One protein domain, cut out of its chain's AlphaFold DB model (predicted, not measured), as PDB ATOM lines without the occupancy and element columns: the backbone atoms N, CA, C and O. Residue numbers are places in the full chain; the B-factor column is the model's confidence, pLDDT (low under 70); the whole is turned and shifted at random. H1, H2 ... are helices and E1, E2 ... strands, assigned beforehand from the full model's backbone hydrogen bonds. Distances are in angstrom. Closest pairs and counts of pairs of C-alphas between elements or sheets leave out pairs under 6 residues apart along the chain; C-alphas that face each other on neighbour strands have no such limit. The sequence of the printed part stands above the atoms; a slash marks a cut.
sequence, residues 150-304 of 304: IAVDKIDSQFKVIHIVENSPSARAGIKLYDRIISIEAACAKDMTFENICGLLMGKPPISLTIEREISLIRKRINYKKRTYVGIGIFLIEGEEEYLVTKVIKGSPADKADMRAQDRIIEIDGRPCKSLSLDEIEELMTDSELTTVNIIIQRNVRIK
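AT A GLANCE: This is residues 150 to 304 of the 304 residues of the protein "PDZ domain-containing protein" of Candidatus Omnitrophica bacterium (UniProt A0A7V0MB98). Two lobes stand at the two ends of a long two-stranded ribbon, E4 beside E10, which runs through the middle and joins them. One lobe holds E1, E2, H1, E3 and H2; the other holds E5 to E9 with H3 and H4, the E5 and E6 hairpin at its far end. The printed part has 155 residues, with four named helices and ten named strands in the order E1 E2 H1 E3 H2 E4 E5 E6 E7 E8 H3 E9 H4 E10; its class is mixed, helices and strands. One antiparallel sheet, E1 - E2 - E3 - E4 - E10 - E9 - E8 - E7, passes through both lobes and is strongly twisted. The whole is compact, with a radius of gyration of the C-alphas of 16.5 A, and spans 51 by 34 by 25 A, only just elongated.

IN THESE COORDINATES: E1, residues 150 to 155, begins at C-alpha 150 (44.380, 154.499, 35.885) and is 15.4 A long. E2, residues 158 to 164, is 17.2 A long, and H1 is residues 169 to 173. E3 is residues 180 to 184 and H2 residues 194 to 201. E4, residues 207 to 218, is 32.9 A long and ends at C-alpha 218 (54.944, 129.092, 43.057). E5 is residues 220 to 224, E6 227 to 231, E7 234 to 238, E8 243 to 248, H3 253 to 256 and E9 264 to 268. H4, residues 278 to 286, is 12.0 A long. E10, residues 292 to 303, is 31.4 A long and ends at C-alpha 303 (34.885, 149.484, 34.365).

HOW THE PARTS SIT: E4 and E10 are antiparallel at 161 degrees, with N 213 and O 297 2.8 A apart, within hydrogen-bond range. E4 bends by 50 degrees at residue 210 and E10 by 57 degrees at residue 300. Beside E4, E3 has N 182 and O 210 at 2.9 A; beside E10, E9 has N 266 and O 296 at 2.9 A. E1 and E2 form a hairpin, with N 153 and O 160 at 3.0 A, and E7 and E8 another, with N 246 and O 235 at 2.8 A. The hairpin E5 and E6 is a second sheet, with N 222 and O 229 at 2.8 A. H2 and H4 are on one face of the large sheet, two layers, at heights of 8.1 A and 8.2 A. H1 and H3 lie on the same face as each other, at 5.1 A and 4.9 A; the closest C-alphas of H1 and E10 are Ala 173 and Ile 303, 5.5 A apart, and those of H3 and E4 are Pro 253 and Leu 217, 6.1 A apart. In H1, H2 and H4 every O i to N i+4 pair is within hydrogen-bond range; H3 is too short for one.

THE WHOLE: The C-alphas farthest apart, those of Glu 195 and Lys 226, are 53.5 A apart. The printed part has no cut, and no link is long. The mean pLDDT of the printed part is 94.2; residues 240 to 241 are under 70.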
ATOM      1  N   ILE A 150      43.147 155.048  36.465       98.06
ATOM      2  CA  ILE A 150      44.380 154.499  35.885       98.06
ATOM      3  C   ILE A 150      45.100 155.539  35.035       98.06
ATOM      4  O   ILE A 150      44.457 156.382  34.411       98.06
ATOM      5  N   ALA A 151      46.422 155.412  34.947       98.06
ATOM      6  CA  ALA A 151      47.200 155.946  33.834       98.06
ATOM      7  C   ALA A 151      47.785 154.799  33.018       98.06
ATOM      8  O   ALA A 151      48.151 153.745  33.546       98.06
ATOM      9  N   VAL A 152      47.892 155.031  31.715       97.81
ATOM     10  CA  VAL A 152      48.468 154.089  30.757       97.81
ATOM     11  C   VAL A 152      49.625 154.745  30.021       97.81
ATOM     12  O   VAL A 152      49.679 155.970  29.907       97.81
ATOM     13  N   ASP A 153      50.543 153.936  29.510       96.69
ATOM     14  CA  ASP A 153      51.568 154.387  28.568       96.69
ATOM     15  C   ASP A 153      51.936 153.267  27.592       96.69
ATOM     16  O   ASP A 153      51.623 152.097  27.829       96.69
ATOM     17  N   LYS A 154      52.582 153.623  26.479       94.88
ATOM     18  CA  LYS A 154      53.049 152.654  25.484       94.88
ATOM     19  C   LYS A 154      54.486 152.242  25.808       94.88
ATOM     20  O   LYS A 154      55.409 153.033  25.640       94.88
ATOM     21  N   ILE A 155      54.666 151.000  26.249       94.00
ATOM     22  CA  ILE A 155      55.952 150.390  26.614       94.00
ATOM     23  C   ILE A 155      56.141 149.154  25.731       94.00
ATOM     24  O   ILE A 155      55.245 148.317  25.654       94.00
ATOM     25  N   ASP A 156      57.274 149.053  25.034       91.38
ATOM     26  CA  ASP A 156      57.578 147.950  24.102       91.38
ATOM     27  C   ASP A 156      56.478 147.724  23.049       91.38
ATOM     28  O   ASP A 156      56.077 146.605  22.745       91.38
ATOM     29  N   SER A 157      55.954 148.819  22.491       92.25
ATOM     30  CA  SER A 157      54.837 148.820  21.528       92.25
ATOM     31  C   SER A 157      53.486 148.334  22.072       92.25
ATOM     32  O   SER A 157      52.537 148.214  21.300       92.25
ATOM     33  N   GLN A 158      53.350 148.130  23.383       95.19
ATOM     34  CA  GLN A 158      52.113 147.698  24.037       95.19
ATOM     35  C   GLN A 158      51.629 148.752  25.030       95.19
ATOM     36  O   GLN A 158      52.430 149.377  25.720       95.19
ATOM     37  N   PHE A 159      50.317 148.945  25.139       97.69
ATOM     38  CA  PHE A 159      49.769 149.813  26.176       97.69
ATOM     39  C   PHE A 159      49.713 149.072  27.503       97.69
ATOM     40  O   PHE A 159      49.059 148.035  27.606       97.69
ATOM     41  N   LYS A 160      50.397 149.606  28.512       98.12
ATOM     42  CA  LYS A 160      50.444 149.046  29.864       98.12
ATOM     43  C   LYS A 160      49.878 150.046  30.859       98.12
ATOM     44  O   LYS A 160      50.052 151.256  30.702       98.12
ATOM     45  N   VAL A 161      49.222 149.542  31.895       98.19
ATOM     46  CA  VAL A 161      48.826 150.347  33.055       98.19
ATOM     47  C   VAL A 161      50.085 150.710  33.842       98.19
ATOM     48  O   VAL A 161      50.789 149.827  34.324       98.19
ATOM     49  N   ILE A 162      50.379 152.002  33.969       98.00
ATOM     50  CA  ILE A 162      51.580 152.514  34.658       98.00
ATOM     51  C   ILE A 162      51.281 153.086  36.042       98.00
ATOM     52  O   ILE A 162      52.193 153.288  36.836       98.00
ATOM     53  N   HIS A 163      50.011 153.340  36.339       98.31
ATOM     54  CA  HIS A 163      49.570 153.760  37.658       98.31
ATOM     55  C   HIS A 163      48.115 153.352  37.866       98.31
ATOM     56  O   HIS A 163      47.322 153.324  36.919       98.31
ATOM     57  N   ILE A 164      47.777 153.028  39.113       98.00
ATOM     58  CA  ILE A 164      46.428 152.676  39.524       98.00
ATOM     59  C   ILE A 164      46.091 153.347  40.849       98.00
ATOM     60  O   ILE A 164      46.818 153.226  41.831       98.00
ATOM     61  N   VAL A 165      44.963 154.047  40.869       97.94
ATOM     62  CA  VAL A 165      44.433 154.706  42.058       97.94
ATOM     63  C   VAL A 165      43.634 153.683  42.858       97.94
ATOM     64  O   VAL A 165      42.709 153.054  42.332       97.94
ATOM     65  N   GLU A 166      43.967 153.518  44.135       96.44
ATOM     66  CA  GLU A 166      43.250 152.614  45.037       96.44
ATOM     67  C   GLU A 166      41.755 152.962  45.130       96.44
ATOM     68  O   GLU A 166      41.361 154.124  45.062       96.44
ATOM     69  N   ASN A 167      40.899 151.943  45.273       95.44
ATOM     70  CA  ASN A 167      39.433 152.067  45.375       95.44
ATOM     71  C   ASN A 167      38.719 152.740  44.182       95.44
ATOM     72  O   ASN A 167      37.494 152.894  44.192       95.44
ATOM     73  N   SER A 168      39.448 153.090  43.125       97.06
ATOM     74  CA  SER A 168      38.894 153.665  41.902       97.06
ATOM     75  C   SER A 168      37.997 152.685  41.122       97.06
ATOM     76  O   SER A 168      37.994 151.481  41.404       97.06
ATOM     77  N   PRO A 169      37.203 153.155  40.137       97.50
ATOM     78  CA  PRO A 169      36.448 152.274  39.244       97.50
ATOM     79  C   PRO A 169      37.302 151.172  38.602       97.50
ATOM     80  O   PRO A 169      36.923 150.001  38.662       97.50
ATOM     81  N   SER A 170      38.477 151.512  38.066       97.62
ATOM     82  CA  SER A 170      39.403 150.549  37.461       97.62
ATOM     83  C   SER A 170      39.984 149.555  38.469       97.62
ATOM     84  O   SER A 170      40.025 148.357  38.183       97.62
ATOM     85  N   ALA A 171      40.373 150.012  39.666       97.44
ATOM     86  CA  ALA A 171      40.862 149.121  40.723       97.44
ATOM     87  C   ALA A 171      39.779 148.132  41.176       97.44
ATOM     88  O   ALA A 171      40.030 146.931  41.286       97.44
ATOM     89  N   ARG A 172      38.538 148.604  41.351       96.88
ATOM     90  CA  ARG A 172      37.385 147.747  41.683       96.88
ATOM     91  C   ARG A 172      37.018 146.784  40.555       96.88
ATOM     92  O   ARG A 172      36.528 145.690  40.830       96.88
ATOM     93  N   ALA A 173      37.289 147.150  39.303       96.38
ATOM     94  CA  ALA A 173      37.149 146.256  38.158       96.38
ATOM     95  C   ALA A 173      38.226 145.147  38.132       96.38
ATOM     96  O   ALA A 173      38.081 144.157  37.415       96.38
ATOM     97  N   GLY A 174      39.270 145.252  38.963       95.94
ATOM     98  CA  GLY A 174      40.339 144.260  39.085       95.94
ATOM     99  C   GLY A 174      41.505 144.475  38.124       95.94
ATOM    100  O   GLY A 174      42.288 143.541  37.928       95.94
ATOM    101  N   ILE A 175      41.616 145.670  37.537       97.69
ATOM    102  CA  ILE A 175      42.815 146.104  36.811       97.69
ATOM    103  C   ILE A 175      43.955 146.258  37.823       97.69
ATOM    104  O   ILE A 175      43.720 146.607  38.981       97.69
ATOM    105  N   LYS A 176      45.183 145.968  37.406       97.19
ATOM    106  CA  LYS A 176      46.406 146.080  38.200       97.19
ATOM    107  C   LYS A 176      47.490 146.821  37.425       97.19
ATOM    108  O   LYS A 176      47.413 146.997  36.210       97.19
ATOM    109  N   LEU A 177      48.510 147.251  38.161       97.50
ATOM    110  CA  LEU A 177      49.731 147.799  37.586       97.50
ATOM    111  C   LEU A 177      50.350 146.786  36.609       97.50
ATOM    112  O   LEU A 177      50.392 145.594  36.903       97.50
ATOM    113  N   TYR A 178      50.824 147.281  35.470       96.62
ATOM    114  CA  TYR A 178      51.417 146.525  34.364       96.62
ATOM    115  C   TYR A 178      50.485 145.608  33.570       96.62
ATOM    116  O   TYR A 178      50.960 144.950  32.642       96.62
ATOM    117  N   ASP A 179      49.177 145.623  33.838       98.25
ATOM    118  CA  ASP A 179      48.214 144.994  32.933       98.25
ATOM    119  C   ASP A 179      48.377 145.574  31.523       98.25
ATOM    120  O   ASP A 179      48.412 146.797  31.330       98.25
ATOM    121  N   ARG A 180      48.491 144.686  30.535       98.19
ATOM    122  CA  ARG A 180      48.586 145.037  29.118       98.19
ATOM    123  C   ARG A 180      47.172 145.180  28.576       98.19
ATOM    124  O   ARG A 180      46.365 144.271  28.731       98.19
ATOM    125  N   ILE A 181      46.855 146.300  27.939       98.00
ATOM    126  CA  ILE A 181      45.547 146.513  27.314       98.00
ATOM    127  C   ILE A 181      45.608 145.960  25.894       98.00
ATOM    128  O   ILE A 181      46.370 146.460  25.067       98.00
ATOM    129  N   ILE A 182      44.798 144.939  25.620       97.62
ATOM    130  CA  ILE A 182      44.740 144.255  24.323       97.62
ATOM    131  C   ILE A 182      43.639 144.840  23.451       97.62
ATOM    132  O   ILE A 182      43.847 145.081  22.260       97.62
ATOM    133  N   SER A 183      42.478 145.120  24.038       96.81
ATOM    134  CA  SER A 183      41.371 145.759  23.333       96.81
ATOM    135  C   SER A 183      40.493 146.583  24.270       96.81
ATOM    136  O   SER A 183      40.463 146.355  25.483       96.81
ATOM    137  N   ILE A 184      39.782 147.553  23.693       96.69
ATOM    138  CA  ILE A 184      38.770 148.377  24.366       96.69
ATOM    139  C   ILE A 184      37.560 148.460  23.440       96.69
ATOM    140  O   ILE A 184      37.723 148.806  22.273       96.69
ATOM    141  N   GLU A 185      36.361 148.137  23.929       92.38
ATOM    142  CA  GLU A 185      35.125 148.104  23.120       92.38
ATOM    143  C   GLU A 185      35.286 147.319  21.801       92.38
ATOM    144  O   GLU A 185      34.886 147.768  20.730       92.38
ATOM    145  N   ALA A 186      35.934 146.150  21.878       86.38
ATOM    146  CA  ALA A 186      36.304 145.287  20.747       86.38
ATOM    147  C   ALA A 186      37.349 145.859  19.762       86.38
ATOM    148  O   ALA A 186      37.773 145.148  18.851       86.38
ATOM    149  N   ALA A 187      37.836 147.087  19.950       93.38
ATOM    150  CA  ALA A 187      38.893 147.660  19.124       93.38
ATOM    151  C   ALA A 187      40.289 147.280  19.653       93.38
ATOM    152  O   ALA A 187      40.589 147.462  20.834       93.38
ATOM    153  N   CYS A 188      41.154 146.760  18.776       94.56
ATOM    154  CA  CYS A 188      42.511 146.311  19.110       94.56
ATOM    155  C   CYS A 188      43.439 147.480  19.477       94.56
ATOM    156  O   CYS A 188      43.580 148.432  18.712       94.56
ATOM    157  N   ALA A 189      44.132 147.379  20.610       94.94
ATOM    158  CA  ALA A 189      44.977 148.444  21.144       94.94
ATOM    159  C   ALA A 189      46.376 148.536  20.503       94.94
ATOM    160  O   ALA A 189      47.008 149.590  20.584       94.94
ATOM    161  N   LYS A 190      46.875 147.466  19.866       90.56
ATOM    162  CA  LYS A 190      48.268 147.351  19.375       90.56
ATOM    163  C   LYS A 190      48.709 148.548  18.519       90.56
ATOM    164  O   LYS A 190      49.746 149.171  18.776       90.56
ATOM    165  N   ASP A 191      47.865 148.921  17.562       89.44
ATOM    166  CA  ASP A 191      48.171 149.944  16.557       89.44
ATOM    167  C   ASP A 191      47.550 151.311  16.878       89.44
ATOM    168  O   ASP A 191      47.647 152.254  16.093       89.44
ATOM    169  N   MET A 192      46.938 151.458  18.056       95.25
ATOM    170  CA  MET A 192      46.362 152.732  18.474       95.25
ATOM    171  C   MET A 192      47.442 153.756  18.848       95.25
ATOM    172  O   MET A 192      48.528 153.428  19.350       95.25
ATOM    173  N   THR A 193      47.108 155.029  18.636       95.81
ATOM    174  CA  THR A 193      47.830 156.161  19.222       95.81
ATOM    175  C   THR A 193      47.472 156.306  20.701       95.81
ATOM    176  O   THR A 193      46.430 155.831  21.161       95.81
ATOM    177  N   PHE A 194      48.339 156.985  21.455       96.19
ATOM    178  CA  PHE A 194      48.112 157.262  22.874       96.19
ATOM    179  C   PHE A 194      46.822 158.070  23.096       96.19
ATOM    180  O   PHE A 194      46.063 157.834  24.034       96.19
ATOM    181  N   GLU A 195      46.549 159.009  22.201       95.81
ATOM    182  CA  GLU A 195      45.403 159.903  22.279       95.81
ATOM    183  C   GLU A 195      44.098 159.136  22.005       95.81
ATOM    184  O   GLU A 195      43.116 159.320  22.728       95.81
ATOM    185  N   ASN A 196      44.107 158.209  21.039       95.88
ATOM    186  CA  ASN A 196      42.944 157.380  20.714       95.88
ATOM    187  C   ASN A 196      42.607 156.406  21.846       95.88
ATOM    188  O   ASN A 196      41.445 156.326  22.246       95.88
ATOM    189  N   ILE A 197      43.606 155.704  22.399       96.94
ATOM    190  CA  ILE A 197      43.356 154.757  23.492       96.94
ATOM    191  C   ILE A 197      42.817 155.481  24.731       96.94
ATOM    192  O   ILE A 197      41.824 155.053  25.316       96.94
ATOM    193  N   CYS A 198      43.396 156.635  25.085       96.94
ATOM    194  CA  CYS A 198      42.906 157.438  26.202       96.94
ATOM    195  C   CYS A 198      41.497 157.978  25.925       96.94
ATOM    196  O   CYS A 198      40.680 158.025  26.839       96.94
ATOM    197  N   GLY A 199      41.186 158.345  24.678       95.94
ATOM    198  CA  GLY A 199      39.840 158.742  24.265       95.94
ATOM    199  C   GLY A 199      38.796 157.649  24.508       95.94
ATOM    200  O   GLY A 199      37.752 157.933  25.094       95.94
ATOM    201  N   LEU A 200      39.103 156.402  24.136       96.56
ATOM    202  CA  LEU A 200      38.229 155.244  24.378       96.56
ATOM    203  C   LEU A 200      38.075 154.939  25.875       96.56
ATOM    204  O   LEU A 200      36.958 154.752  26.354       96.56
ATOM    205  N   LEU A 201      39.172 154.967  26.639       96.56
ATOM    206  CA  LEU A 201      39.143 154.774  28.097       96.56
ATOM    207  C   LEU A 201      38.435 155.916  28.842       96.56
ATOM    208  O   LEU A 201      37.923 155.731  29.943       96.56
ATOM    209  N   MET A 202      38.378 157.108  28.251       94.75
ATOM    210  CA  MET A 202      37.562 158.222  28.728       94.75
ATOM    211  C   MET A 202      36.149 158.202  28.129       94.75
ATOM    212  O   MET A 202      35.457 159.221  28.190       94.75
ATOM    213  N   GLY A 203      35.693 157.078  27.580       92.50
ATOM    214  CA  GLY A 203      34.338 156.897  27.073       92.50
ATOM    215  C   GLY A 203      33.249 157.006  28.148       92.50
ATOM    216  O   GLY A 203      33.477 157.418  29.295       92.50
ATOM    217  N   LYS A 204      32.017 156.671  27.754       92.69
ATOM    218  CA  LYS A 204      30.902 156.515  28.694       92.69
ATOM    219  C   LYS A 204      30.960 155.103  29.288       92.69
ATOM    220  O   LYS A 204      31.055 154.163  28.506       92.69
ATOM    221  N   PRO A 205      30.892 154.939  30.618       91.50
ATOM    222  CA  PRO A 205      30.809 153.613  31.210       91.50
ATOM    223  C   PRO A 205      29.470 152.916  30.876       91.50
ATOM    224  O   PRO A 205      28.474 153.602  30.627       91.50
ATOM    225  N   PRO A 206      29.419 151.569  30.910       95.00
ATOM    226  CA  PRO A 206      30.530 150.684  31.252       95.00
ATOM    227  C   PRO A 206      31.557 150.581  30.120       95.00
ATOM    228  O   PRO A 206      31.174 150.474  28.962       95.00
ATOM    229  N   ILE A 207      32.843 150.576  30.474       96.38
ATOM    230  CA  ILE A 207      33.945 150.420  29.516       96.38
ATOM    231  C   ILE A 207      34.437 148.980  29.579       96.38
ATOM    232  O   ILE A 207      34.884 148.525  30.639       96.38
ATOM    233  N   SER A 208      34.346 148.264  28.466       96.50
ATOM    234  CA  SER A 208      34.795 146.880  28.334       96.50
ATOM    235  C   SER A 208      36.219 146.832  27.792       96.50
ATOM    236  O   SER A 208      36.504 147.377  26.727       96.50
ATOM    237  N   LEU A 209      37.104 146.145  28.510       97.12
ATOM    238  CA  LEU A 209      38.490 145.923  28.118       97.12
ATOM    239  C   LEU A 209      38.809 144.434  28.090       97.12
ATOM    240  O   LEU A 209      38.328 143.677  28.935       97.12
ATOM    241  N   THR A 210      39.706 144.048  27.195       97.38
ATOM    242  CA  THR A 210      40.462 142.802  27.319       97.38
ATOM    243  C   THR A 210      41.880 143.160  27.738       97.38
ATOM    244  O   THR A 210      42.547 143.949  27.064       97.38
ATOM    245  N   ILE A 211      42.328 142.601  28.859       97.69
ATOM    246  CA  ILE A 211      43.690 142.772  29.363       97.69
ATOM    247  C   ILE A 211      44.455 141.457  29.318       97.69
ATOM    248  O   ILE A 211      43.858 140.389  29.450       97.69
ATOM    249  N   GLU A 212      45.772 141.552  29.206       97.81
ATOM    250  CA  GLU A 212      46.701 140.464  29.481       97.81
ATOM    251  C   GLU A 212      47.524 140.779  30.725       97.81
ATOM    252  O   GLU A 212      47.968 141.914  30.931       97.81
ATOM    253  N   ARG A 213      47.737 139.762  31.554       97.62
ATOM    254  CA  ARG A 213      48.502 139.864  32.790       97.62
ATOM    255  C   ARG A 213      49.489 138.721  32.882       97.62
ATOM    256  O   ARG A 213      49.112 137.557  32.811       97.62
ATOM    257  N   GLU A 214      50.737 139.085  33.110       96.88
ATOM    258  CA  GLU A 214      51.808 138.154  33.424       96.88
ATOM    259  C   GLU A 214      51.816 137.876  34.932       96.88
ATOM    260  O   GLU A 214      51.761 138.800  35.749       96.88
ATOM    261  N   ILE A 215      51.813 136.599  35.303       96.62
ATOM    262  CA  ILE A 215      51.724 136.133  36.683       96.62
ATOM    263  C   ILE A 215      52.784 135.058  36.906       96.62
ATOM    264  O   ILE A 215      52.745 134.002  36.280       96.62
ATOM    265  N   SER A 216      53.676 135.293  37.864       96.62
ATOM    266  CA  SER A 216      54.603 134.279  38.372       96.62
ATOM    267  C   SER A 216      54.010 133.608  39.610       96.62
ATOM    268  O   SER A 216      53.731 134.265  40.617       96.62
ATOM    269  N   LEU A 217      53.814 132.293  39.553       96.44
ATOM    270  CA  LEU A 217      53.227 131.493  40.628       96.44
ATOM    271  C   LEU A 217      54.234 130.475  41.147       96.44
ATOM    272  O   LEU A 217      54.994 129.899  40.381       96.44
ATOM    273  N   ILE A 218      54.190 130.196  42.449       96.12
ATOM    274  CA  ILE A 218      54.944 129.092  43.057       96.12
ATOM    275  C   ILE A 218      54.031 127.868  43.129       96.12
ATOM    276  O   ILE A 218      52.947 127.955  43.715       96.12
ATOM    277  N   ARG A 219      54.479 126.725  42.602       95.75
ATOM    278  CA  ARG A 219      53.785 125.438  42.739       95.75
ATOM    279  C   ARG A 219      53.856 124.983  44.199       95.75
ATOM    280  O   ARG A 219      54.931 124.939  44.802       95.75
ATOM    281  N   LYS A 220      52.711 124.678  44.810       96.44
ATOM    282  CA  LYS A 220      52.627 124.243  46.215       96.44
ATOM    283  C   LYS A 220      51.742 123.022  46.360       96.44
ATOM    284  O   LYS A 220      50.863 122.780  45.536       96.44
ATOM    285  N   ARG A 221      51.934 122.290  47.456       95.81
ATOM    286  CA  ARG A 221      51.005 121.248  47.886       95.81
ATOM    287  C   ARG A 221      49.655 121.847  48.287       95.81
ATOM    288  O   ARG A 221      49.582 122.731  49.142       95.81
ATOM    289  N   ILE A 222      48.582 121.356  47.677       94.50
ATOM    290  CA  ILE A 222      47.207 121.828  47.860       94.50
ATOM    291  C   ILE A 222      46.331 120.641  48.254       94.50
ATOM    292  O   ILE A 222      46.308 119.614  47.579       94.50
ATOM    293  N   ASN A 223      45.583 120.802  49.346       93.69
ATOM    294  CA  ASN A 223      44.607 119.820  49.811       93.69
ATOM    295  C   ASN A 223      43.212 120.211  49.318       93.69
ATOM    296  O   ASN A 223      42.692 121.267  49.684       93.69
ATOM    297  N   TYR A 224      42.574 119.354  48.525       91.50
ATOM    298  CA  TYR A 224      41.229 119.589  48.004       91.50
ATOM    299  C   TYR A 224      40.423 118.294  47.930       91.50
ATOM    300  O   TYR A 224      40.871 117.305  47.359       91.50
ATOM    301  N   LYS A 225      39.210 118.296  48.502       88.56
ATOM    302  CA  LYS A 225      38.283 117.143  48.514       88.56
ATOM    303  C   LYS A 225      38.971 115.803  48.853       88.56
ATOM    304  O   LYS A 225      38.773 114.809  48.165       88.56
ATOM    305  N   LYS A 226      39.767 115.784  49.932       90.12
ATOM    306  CA  LYS A 226      40.533 114.618  50.433       90.12
ATOM    307  C   LYS A 226      41.676 114.130  49.529       90.12
ATOM    308  O   LYS A 226      42.248 113.082  49.808       90.12
ATOM    309  N   ARG A 227      42.024 114.867  48.473       89.12
ATOM    310  CA  ARG A 227      43.217 114.618  47.657       89.12
ATOM    311  C   ARG A 227      44.244 115.714  47.894       89.12
ATOM    312  O   ARG A 227      43.885 116.866  48.142       89.12
ATOM    313  N   THR A 228      45.507 115.339  47.789       89.88
ATOM    314  CA  THR A 228      46.642 116.251  47.854       89.88
ATOM    315  C   THR A 228      47.355 116.203  46.518       89.88
ATOM    316  O   THR A 228      47.657 115.119  46.030       89.88
ATOM    317  N   TYR A 229      47.616 117.364  45.934       90.25
ATOM    318  CA  TYR A 229      48.384 117.479  44.699       90.25
ATOM    319  C   TYR A 229      49.331 118.674  44.785       90.25
ATOM    320  O   TYR A 229      49.137 119.562  45.617       90.25
ATOM    321  N   VAL A 230      50.365 118.681  43.952       93.88
ATOM    322  CA  VAL A 230      51.269 119.824  43.792       93.88
ATOM    323  C   VAL A 230      50.828 120.605  42.560       93.88
ATOM    324  O   VAL A 230      50.479 120.017  41.545       93.88
ATOM    325  N   GLY A 231      50.768 121.930  42.667       95.25
ATOM    326  CA  GLY A 231      50.452 122.800  41.540       95.25
ATOM    327  C   GLY A 231      50.025 124.190  41.989       95.25
ATOM    328  O   GLY A 231      50.343 124.632  43.096       95.25
ATOM    329  N   ILE A 232      49.280 124.887  41.132       96.38
ATOM    330  CA  ILE A 232      48.849 126.274  41.380       96.38
ATOM    331  C   ILE A 232      47.400 126.406  41.876       96.38
ATOM    332  O   ILE A 232      47.023 127.453  42.400       96.38
ATOM    333  N   GLY A 233      46.601 125.336  41.790       95.75
ATOM    334  CA  GLY A 233      45.250 125.272  42.360       95.75
ATOM    335  C   GLY A 233      44.163 125.910  41.506       95.75
ATOM    336  O   GLY A 233      43.364 126.695  42.026       95.75
ATOM    337  N   ILE A 234      44.135 125.558  40.222       96.00
ATOM    338  CA  ILE A 234      43.102 125.941  39.258       96.00
ATOM    339  C   ILE A 234      42.462 124.695  38.641       96.00
ATOM    340  O   ILE A 234      43.046 123.618  38.659       96.00
ATOM    341  N   PHE A 235      41.264 124.861  38.096       93.88
ATOM    342  CA  PHE A 235      40.610 123.895  37.221       93.88
ATOM    343  C   PHE A 235      40.483 124.521  35.844       93.88
ATOM    344  O   PHE A 235      40.033 125.665  35.735       93.88
ATOM    345  N   LEU A 236      40.851 123.763  34.819       93.12
ATOM    346  CA  LEU A 236      40.832 124.195  33.431       93.12
ATOM    347  C   LEU A 236      39.842 123.357  32.632       93.12
ATOM    348  O   LEU A 236      39.570 122.207  32.973       93.12
ATOM    349  N   ILE A 237      39.297 123.961  31.587       91.38
ATOM    350  CA  ILE A 237      38.663 123.247  30.482       91.38
ATOM    351  C   ILE A 237      39.308 123.719  29.186       91.38
ATOM    352  O   ILE A 237      39.702 124.883  29.075       91.38
ATOM    353  N   GLU A 238      39.401 122.822  28.218       87.06
ATOM    354  CA  GLU A 238      39.754 123.173  26.849       87.06
ATOM    355  C   GLU A 238      38.582 123.946  26.220       87.06
ATOM    356  O   GLU A 238      37.430 123.509  26.279       87.06
ATOM    357  N   GLY A 239      38.857 125.148  25.710       73.25
ATOM    358  CA  GLY A 239      37.918 125.944  24.919       73.25
ATOM    359  C   GLY A 239      38.257 125.882  23.428       73.25
ATOM    360  O   GLY A 239      39.233 125.256  23.040       73.25
ATOM    361  N   GLU A 240      37.476 126.569  22.586       66.69
ATOM    362  CA  GLU A 240      37.683 126.554  21.123       66.69
ATOM    363  C   GLU A 240      39.053 127.094  20.684       66.69
ATOM    364  O   GLU A 240      39.600 126.636  19.687       66.69
ATOM    365  N   GLU A 241      39.615 128.058  21.419       67.12
ATOM    366  CA  GLU A 241      40.927 128.625  21.099       67.12
ATOM    367  C   GLU A 241      41.937 128.559  22.249       67.12
ATOM    368  O   GLU A 241      43.135 128.636  21.994       67.12
ATOM    369  N   GLU A 242      41.498 128.476  23.508       80.81
ATOM    370  CA  GLU A 242      42.358 128.640  24.688       80.81
ATOM    371  C   GLU A 242      41.790 127.887  25.897       80.81
ATOM    372  O   GLU A 242      40.595 127.581  25.960       80.81
ATOM    373  N   TYR A 243      42.637 127.641  26.897       90.81
ATOM    374  CA  TYR A 243      42.240 126.973  28.133       90.81
ATOM    375  C   TYR A 243      41.592 127.967  29.097       90.81
ATOM    376  O   TYR A 243      42.174 128.998  29.447       90.81
ATOM    377  N   LEU A 244      40.378 127.645  29.541       93.69
ATOM    378  CA  LEU A 244      39.569 128.504  30.397       93.69
ATOM    379  C   LEU A 244      39.627 128.032  31.848       93.69
ATOM    380  O   LEU A 244      39.295 126.887  32.162       93.69
ATOM    381  N   VAL A 245      39.955 128.942  32.761       95.69
ATOM    382  CA  VAL A 245      39.869 128.691  34.200       95.69
ATOM    383  C   VAL A 245      38.402 128.613  34.606       95.69
ATOM    384  O   VAL A 245      37.673 129.601  34.564       95.69
ATOM    385  N   THR A 246      37.947 127.451  35.057       96.06
ATOM    386  CA  THR A 246      36.570 127.270  35.549       96.06
ATOM    387  C   THR A 246      36.456 127.501  37.045       96.06
ATOM    388  O   THR A 246      35.418 127.947  37.537       96.06
ATOM    389  N   LYS A 247      37.525 127.215  37.794       96.56
ATOM    390  CA  LYS A 247      37.547 127.363  39.247       96.56
ATOM    391  C   LYS A 247      38.957 127.616  39.756       96.56
ATOM    392  O   LYS A 247      39.913 127.015  39.285       96.56
ATOM    393  N   VAL A 248      39.056 128.438  40.796       97.38
ATOM    394  CA  VAL A 248      40.286 128.670  41.560       97.38
ATOM    395  C   VAL A 248      40.060 128.220  43.001       97.38
ATOM    396  O   VAL A 248      39.005 128.476  43.587       97.38
ATOM    397  N   ILE A 249      41.013 127.480  43.566       96.31
ATOM    398  CA  ILE A 249      40.907 126.967  44.936       96.31
ATOM    399  C   ILE A 249      41.287 128.047  45.939       96.31
ATOM    400  O   ILE A 249      42.373 128.607  45.877       96.31
ATOM    401  N   LYS A 250      40.422 128.293  46.927       96.00
ATOM    402  CA  LYS A 250      40.685 129.287  47.970       96.00
ATOM    403  C   LYS A 250      41.977 128.976  48.736       96.00
ATOM    404  O   LYS A 250      42.189 127.847  49.171       96.00
ATOM    405  N   GLY A 251      42.823 129.988  48.915       95.19
ATOM    406  CA  GLY A 251      44.113 129.896  49.598       95.19
ATOM    407  C   GLY A 251      45.256 129.322  48.753       95.19
ATOM    408  O   GLY A 251      46.398 129.320  49.229       95.19
ATOM    409  N   SER A 252      44.984 128.868  47.524       96.44
ATOM    410  CA  SER A 252      46.006 128.370  46.599       96.44
ATOM    411  C   SER A 252      46.936 129.492  46.106       96.44
ATOM    412  O   SER A 252      46.622 130.677  46.273       96.44
ATOM    413  N   PRO A 253      48.086 129.152  45.490       97.06
ATOM    414  CA  PRO A 253      48.922 130.127  44.790       97.06
ATOM    415  C   PRO A 253      48.138 130.980  43.780       97.06
ATOM    416  O   PRO A 253      48.279 132.201  43.793       97.06
ATOM    417  N   ALA A 254      47.257 130.369  42.983       97.25
ATOM    418  CA  ALA A 254      46.425 131.075  42.009       97.25
ATOM    419  C   ALA A 254      45.423 132.056  42.653       97.25
ATOM    420  O   ALA A 254      45.298 133.186  42.184       97.25
ATOM    421  N   ASP A 255      44.756 131.683  43.756       97.44
ATOM    422  CA  ASP A 255      43.840 132.590  44.486       97.44
ATOM    423  C   ASP A 255      44.591 133.808  45.036       97.44
ATOM    424  O   ASP A 255      44.147 134.947  44.894       97.44
ATOM    425  N   LYS A 256      45.783 133.587  45.604       96.44
ATOM    426  CA  LYS A 256      46.634 134.671  46.123       96.44
ATOM    427  C   LYS A 256      47.124 135.614  45.026       96.44
ATOM    428  O   LYS A 256      47.337 136.793  45.293       96.44
ATOM    429  N   ALA A 257      47.269 135.116  43.803       96.00
ATOM    430  CA  ALA A 257      47.637 135.918  42.646       96.00
ATOM    431  C   ALA A 257      46.456 136.660  41.995       96.00
ATOM    432  O   ALA A 257      46.660 137.376  41.012       96.00
ATOM    433  N   ASP A 258      45.241 136.553  42.553       95.75
ATOM    434  CA  ASP A 258      43.998 137.080  41.969       95.75
ATOM    435  C   ASP A 258      43.684 136.458  40.599       95.75
ATOM    436  O   ASP A 258      43.148 137.135  39.722       95.75
ATOM    437  N   MET A 259      44.007 135.179  40.389       96.69
ATOM    438  CA  MET A 259      43.397 134.422  39.293       96.69
ATOM    439  C   MET A 259      41.921 134.182  39.607       96.69
ATOM    440  O   MET A 259      41.527 134.000  40.765       96.69
ATOM    441  N   ARG A 260      41.088 134.182  38.574       95.94
ATOM    442  CA  ARG A 260      39.633 134.093  38.683       95.94
ATOM    443  C   ARG A 260      39.101 133.066  37.696       95.94
ATOM    444  O   ARG A 260      39.721 132.761  36.684       95.94
ATOM    445  N   ALA A 261      37.913 132.547  37.992       95.69
ATOM    446  CA  ALA A 261      37.150 131.852  36.966       95.69
ATOM    447  C   ALA A 261      36.908 132.804  35.783       95.69
ATOM    448  O   ALA A 261      36.705 134.001  35.993       95.69
ATOM    449  N   GLN A 262      36.895 132.251  34.573       94.06
ATOM    450  CA  GLN A 262      36.842 132.932  33.277       94.06
ATOM    451  C   GLN A 262      38.143 133.591  32.802       94.06
ATOM    452  O   GLN A 262      38.155 134.150  31.705       94.06
ATOM    453  N   ASP A 263      39.235 133.504  33.564       96.38
ATOM    454  CA  ASP A 263      40.552 133.814  33.008       96.38
ATOM    455  C   ASP A 263      40.895 132.803  31.910       96.38
ATOM    456  O   ASP A 263      40.657 131.601  32.067       96.38
ATOM    457  N   ARG A 264      41.461 133.288  30.807       95.50
ATOM    458  CA  ARG A 264      42.021 132.445  29.749       95.50
ATOM    459  C   ARG A 264      43.527 132.372  29.885       95.50
ATOM    460  O   ARG A 264      44.149 133.380  30.212       95.50
ATOM    461  N   ILE A 265      44.102 131.199  29.659       95.38
ATOM    462  CA  ILE A 265      45.552 131.010  29.693       95.38
ATOM    463  C   ILE A 265      46.095 131.095  28.270       95.38
ATOM    464  O   ILE A 265      45.723 130.297  27.411       95.38
ATOM    465  N   ILE A 266      46.965 132.079  28.046       95.19
ATOM    466  CA  ILE A 266      47.553 132.393  26.740       95.19
ATOM    467  C   ILE A 266      48.909 131.714  26.583       95.19
ATOM    468  O   ILE A 266      49.214 131.158  25.528       95.19
ATOM    469  N   GLU A 267      49.726 131.767  27.633       95.56
ATOM    470  CA  GLU A 267      51.117 131.329  27.604       95.56
ATOM    471  C   GLU A 267      51.530 130.755  28.959       95.56
ATOM    472  O   GLU A 267      51.110 131.269  29.999       95.56
ATOM    473  N   ILE A 268      52.368 129.717  28.942       95.50
ATOM    474  CA  ILE A 268      52.986 129.114  30.128       95.50
ATOM    475  C   ILE A 268      54.486 128.971  29.865       95.50
ATOM    476  O   ILE A 268      54.883 128.330  28.894       95.50
ATOM    477  N   ASP A 269      55.319 129.578  30.709       94.38
ATOM    478  CA  ASP A 269      56.786 129.555  30.631       94.38
ATOM    479  C   ASP A 269      57.334 129.855  29.217       94.38
ATOM    480  O   ASP A 269      58.221 129.165  28.709       94.38
ATOM    481  N   GLY A 270      56.793 130.883  28.552       93.75
ATOM    482  CA  GLY A 270      57.213 131.273  27.199       93.75
ATOM    483  C   GLY A 270      56.538 130.495  26.066       93.75
ATOM    484  O   GLY A 270      56.808 130.768  24.896       93.75
ATOM    485  N   ARG A 271      55.697 129.499  26.377       93.69
ATOM    486  CA  ARG A 271      55.063 128.612  25.390       93.69
ATOM    487  C   ARG A 271      53.586 128.967  25.199       93.69
ATOM    488  O   ARG A 271      52.831 128.895  26.172       93.69
ATOM    489  N   PRO A 272      53.141 129.304  23.975       93.81
ATOM    490  CA  PRO A 272      51.729 129.544  23.696       93.81
ATOM    491  C   PRO A 272      50.878 128.305  23.989       93.81
ATOM    492  O   PRO A 272      51.175 127.211  23.513       93.81
ATOM    493  N   CYS A 273      49.773 128.465  24.715       91.12
ATOM    494  CA  CYS A 273      48.904 127.337  25.061       91.12
ATOM    495  C   CYS A 273      48.232 126.700  23.841       91.12
ATOM    496  O   CYS A 273      47.955 125.508  23.860       91.12
ATOM    497  N   LYS A 274      48.034 127.462  22.755       87.69
ATOM    498  CA  LYS A 274      47.469 126.962  21.487       87.69
ATOM    499  C   LYS A 274      48.268 125.816  20.859       87.69
ATOM    500  O   LYS A 274      47.725 125.080  20.045       87.69
ATOM    501  N   SER A 275      49.551 125.688  21.192       86.75
ATOM    502  CA  SER A 275      50.413 124.617  20.685       86.75
ATOM    503  C   SER A 275      50.567 123.435  21.643       86.75
ATOM    504  O   SER A 275      51.368 122.554  21.352       86.75
ATOM    505  N   LEU A 276      49.867 123.432  22.782       89.12
ATOM    506  CA  LEU A 276      50.030 122.436  23.841       89.12
ATOM    507  C   LEU A 276      48.742 121.634  24.035       89.12
ATOM    508  O   LEU A 276      47.639 122.188  24.012       89.12
ATOM    509  N   SER A 277      48.896 120.337  24.269       89.88
ATOM    510  CA  SER A 277      47.836 119.444  24.738       89.88
ATOM    511  C   SER A 277      47.497 119.685  26.213       89.88
ATOM    512  O   SER A 277      48.273 120.291  26.959       89.88
ATOM    513  N   LEU A 278      46.338 119.186  26.655       87.44
ATOM    514  CA  LEU A 278      45.917 119.301  28.051       87.44
ATOM    515  C   LEU A 278      46.928 118.640  29.002       87.44
ATOM    516  O   LEU A 278      47.254 119.229  30.029       87.44
ATOM    517  N   ASP A 279      47.468 117.477  28.627       89.94
ATOM    518  CA  ASP A 279      48.459 116.740  29.420       89.94
ATOM    519  C   ASP A 279      49.757 117.548  29.599       89.94
ATOM    520  O   ASP A 279      50.273 117.658  30.711       89.94
ATOM    521  N   GLU A 280      50.252 118.187  28.531       92.12
ATOM    522  CA  GLU A 280      51.439 119.054  28.601       92.12
ATOM    523  C   GLU A 280      51.199 120.275  29.496       92.12
ATOM    524  O   GLU A 280      52.087 120.699  30.237       92.12
ATOM    525  N   ILE A 281      49.997 120.854  29.457       91.62
ATOM    526  CA  ILE A 281      49.640 121.961  30.350       91.62
ATOM    527  C   ILE A 281      49.574 121.492  31.797       91.62
ATOM    528  O   ILE A 281      50.074 122.192  32.680       91.62
ATOM    529  N   GLU A 282      48.980 120.331  32.067       90.56
ATOM    530  CA  GLU A 282      48.951 119.769  33.415       90.56
ATOM    531  C   GLU A 282      50.370 119.538  33.943       90.56
ATOM    532  O   GLU A 282      50.667 119.971  35.061       90.56
ATOM    533  N   GLU A 283      51.263 118.963  33.138       91.50
ATOM    534  CA  GLU A 283      52.673 118.763  33.491       91.50
ATOM    535  C   GLU A 283      53.361 120.096  33.825       91.50
ATOM    536  O   GLU A 283      53.920 120.258  34.915       91.50
ATOM    537  N   LEU A 284      53.225 121.103  32.955       91.69
ATOM    538  CA  LEU A 284      53.783 122.434  33.200       91.69
ATOM    539  C   LEU A 284      53.203 123.077  34.469       91.69
ATOM    540  O   LEU A 284      53.909 123.783  35.183       91.69
ATOM    541  N   MET A 285      51.941 122.841  34.816       90.06
ATOM    542  CA  MET A 285      51.318 123.450  36.000       90.06
ATOM    543  C   MET A 285      51.577 122.687  37.307       90.06
ATOM    544  O   MET A 285      51.420 123.272  38.389       90.06
ATOM    545  N   THR A 286      51.946 121.406  37.227       88.38
ATOM    546  CA  THR A 286      52.012 120.472  38.371       88.38
ATOM    547  C   THR A 286      53.388 119.846  38.611       88.38
ATOM    548  O   THR A 286      53.504 118.936  39.431       88.38
ATOM    549  N   ASP A 287      54.434 120.387  37.980       86.88
ATOM    550  CA  ASP A 287      55.839 120.075  38.276       86.88
ATOM    551  C   ASP A 287      56.196 120.253  39.780       86.88
ATOM    552  O   ASP A 287      55.383 120.614  40.638       86.88
ATOM    553  N   SER A 288      57.454 119.998  40.108       89.75
ATOM    554  CA  SER A 288      58.068 119.928  41.426       89.75
ATOM    555  C   SER A 288      57.644 121.046  42.382       89.75
ATOM    556  O   SER A 288      57.562 122.227  42.036       89.75
ATOM    557  N   GLU A 289      57.411 120.679  43.642       93.56
ATOM    558  CA  GLU A 289      57.004 121.617  44.688       93.56
ATOM    559  C   GLU A 289      58.047 122.740  44.864       93.56
ATOM    560  O   GLU A 289      59.248 122.503  44.775       93.56
ATOM    561  N   LEU A 290      57.584 123.964  45.133       92.75
ATOM    562  CA  LEU A 290      58.393 125.183  45.296       92.75
ATOM    563  C   LEU A 290      59.078 125.717  44.028       92.75
ATOM    564  O   LEU A 290      59.755 126.742  44.108       92.75
ATOM    565  N   THR A 291      58.857 125.109  42.863       95.44
ATOM    566  CA  THR A 291      59.266 125.698  41.579       95.44
ATOM    567  C   THR A 291      58.289 126.786  41.126       95.44
ATOM    568  O   THR A 291      57.141 126.848  41.581       95.44
ATOM    569  N   THR A 292      58.740 127.668  40.232       95.31
ATOM    570  CA  THR A 292      57.918 128.744  39.667       95.31
ATOM    571  C   THR A 292      57.372 128.394  38.292       95.31
ATOM    572  O   THR A 292      58.069 127.760  37.502       95.31
ATOM    573  N   VAL A 293      56.162 128.863  38.004       96.25
ATOM    574  CA  VAL A 293      55.561 128.885  36.668       96.25
ATOM    575  C   VAL A 293      55.190 130.319  36.321       96.25
ATOM    576  O   VAL A 293      54.576 131.015  37.136       96.25
ATOM    577  N   ASN A 294      55.574 130.771  35.136       97.31
ATOM    578  CA  ASN A 294      55.160 132.053  34.588       97.31
ATOM    579  C   ASN A 294      54.000 131.829  33.633       97.31
ATOM    580  O   ASN A 294      54.055 130.957  32.772       97.31
ATOM    581  N   ILE A 295      52.940 132.606  33.798       96.44
ATOM    582  CA  ILE A 295      51.719 132.445  33.022       96.44
ATOM    583  C   ILE A 295      51.281 133.807  32.515       96.44
ATOM    584  O   ILE A 295      51.227 134.765  33.289       96.44
ATOM    585  N   ILE A 296      50.901 133.887  31.244       97.25
ATOM    586  CA  ILE A 296      50.148 135.025  30.724       97.25
ATOM    587  C   ILE A 296      48.678 134.634  30.695       97.25
ATOM    588  O   ILE A 296      48.285 133.693  30.002       97.25
ATOM    589  N   ILE A 297      47.867 135.362  31.456       96.88
ATOM    590  CA  ILE A 297      46.413 135.237  31.409       96.88
ATOM    591  C   ILE A 297      45.803 136.378  30.611       96.88
ATOM    592  O   ILE A 297      46.305 137.500  30.643       96.88
ATOM    593  N   GLN A 298      44.665 136.117  29.982       97.00
ATOM    594  CA  GLN A 298      43.799 137.131  29.408       97.00
ATOM    595  C   GLN A 298      42.492 137.212  30.197       97.00
ATOM    596  O   GLN A 298      41.885 136.196  30.547       97.00
ATOM    597  N   ARG A 299      42.037 138.438  30.463       96.25
ATOM    598  CA  ARG A 299      40.825 138.711  31.239       96.25
ATOM    599  C   ARG A 299      39.986 139.797  30.587       96.25
ATOM    600  O   ARG A 299      40.489 140.864  30.242       96.25
ATOM    601  N   ASN A 300      38.679 139.557  30.507       96.12
ATOM    602  CA  ASN A 300      37.714 140.599  30.171       96.12
ATOM    603  C   ASN A 300      37.309 141.358  31.435       96.12
ATOM    604  O   ASN A 300      36.879 140.765  32.426       96.12
ATOM    605  N   VAL A 301      37.437 142.678  31.394       96.25
ATOM    606  CA  VAL A 301      37.181 143.578  32.515       96.25
ATOM    607  C   VAL A 301      36.141 144.610  32.099       96.25
ATOM    608  O   VAL A 301      36.145 145.088  30.968       96.25
ATOM    609  N   ARG A 302      35.240 144.966  33.018       96.56
ATOM    610  CA  ARG A 302      34.269 146.048  32.821       96.56
ATOM    611  C   ARG A 302      34.437 147.106  33.899       96.56
ATOM    612  O   ARG A 302      34.185 146.831  35.073       96.56
ATOM    613  N   ILE A 303      34.836 148.306  33.495       96.38
ATOM    614  CA  ILE A 303      34.885 149.484  34.365       96.38
ATOM    615  C   ILE A 303      33.482 150.090  34.395       96.38
ATOM    616  O   ILE A 303      32.913 150.355  33.337       96.38
ATOM    617  N   LYS A 304      32.914 150.263  35.589       91.62
ATOM    618  CA  LYS A 304      31.577 150.842  35.800       91.62
ATOM    619  C   LYS A 304      31.633 152.338  36.063       91.62
ATOM    620  O   LYS A 304      32.643 152.789  36.645       91.62
TER     621      LYS A 304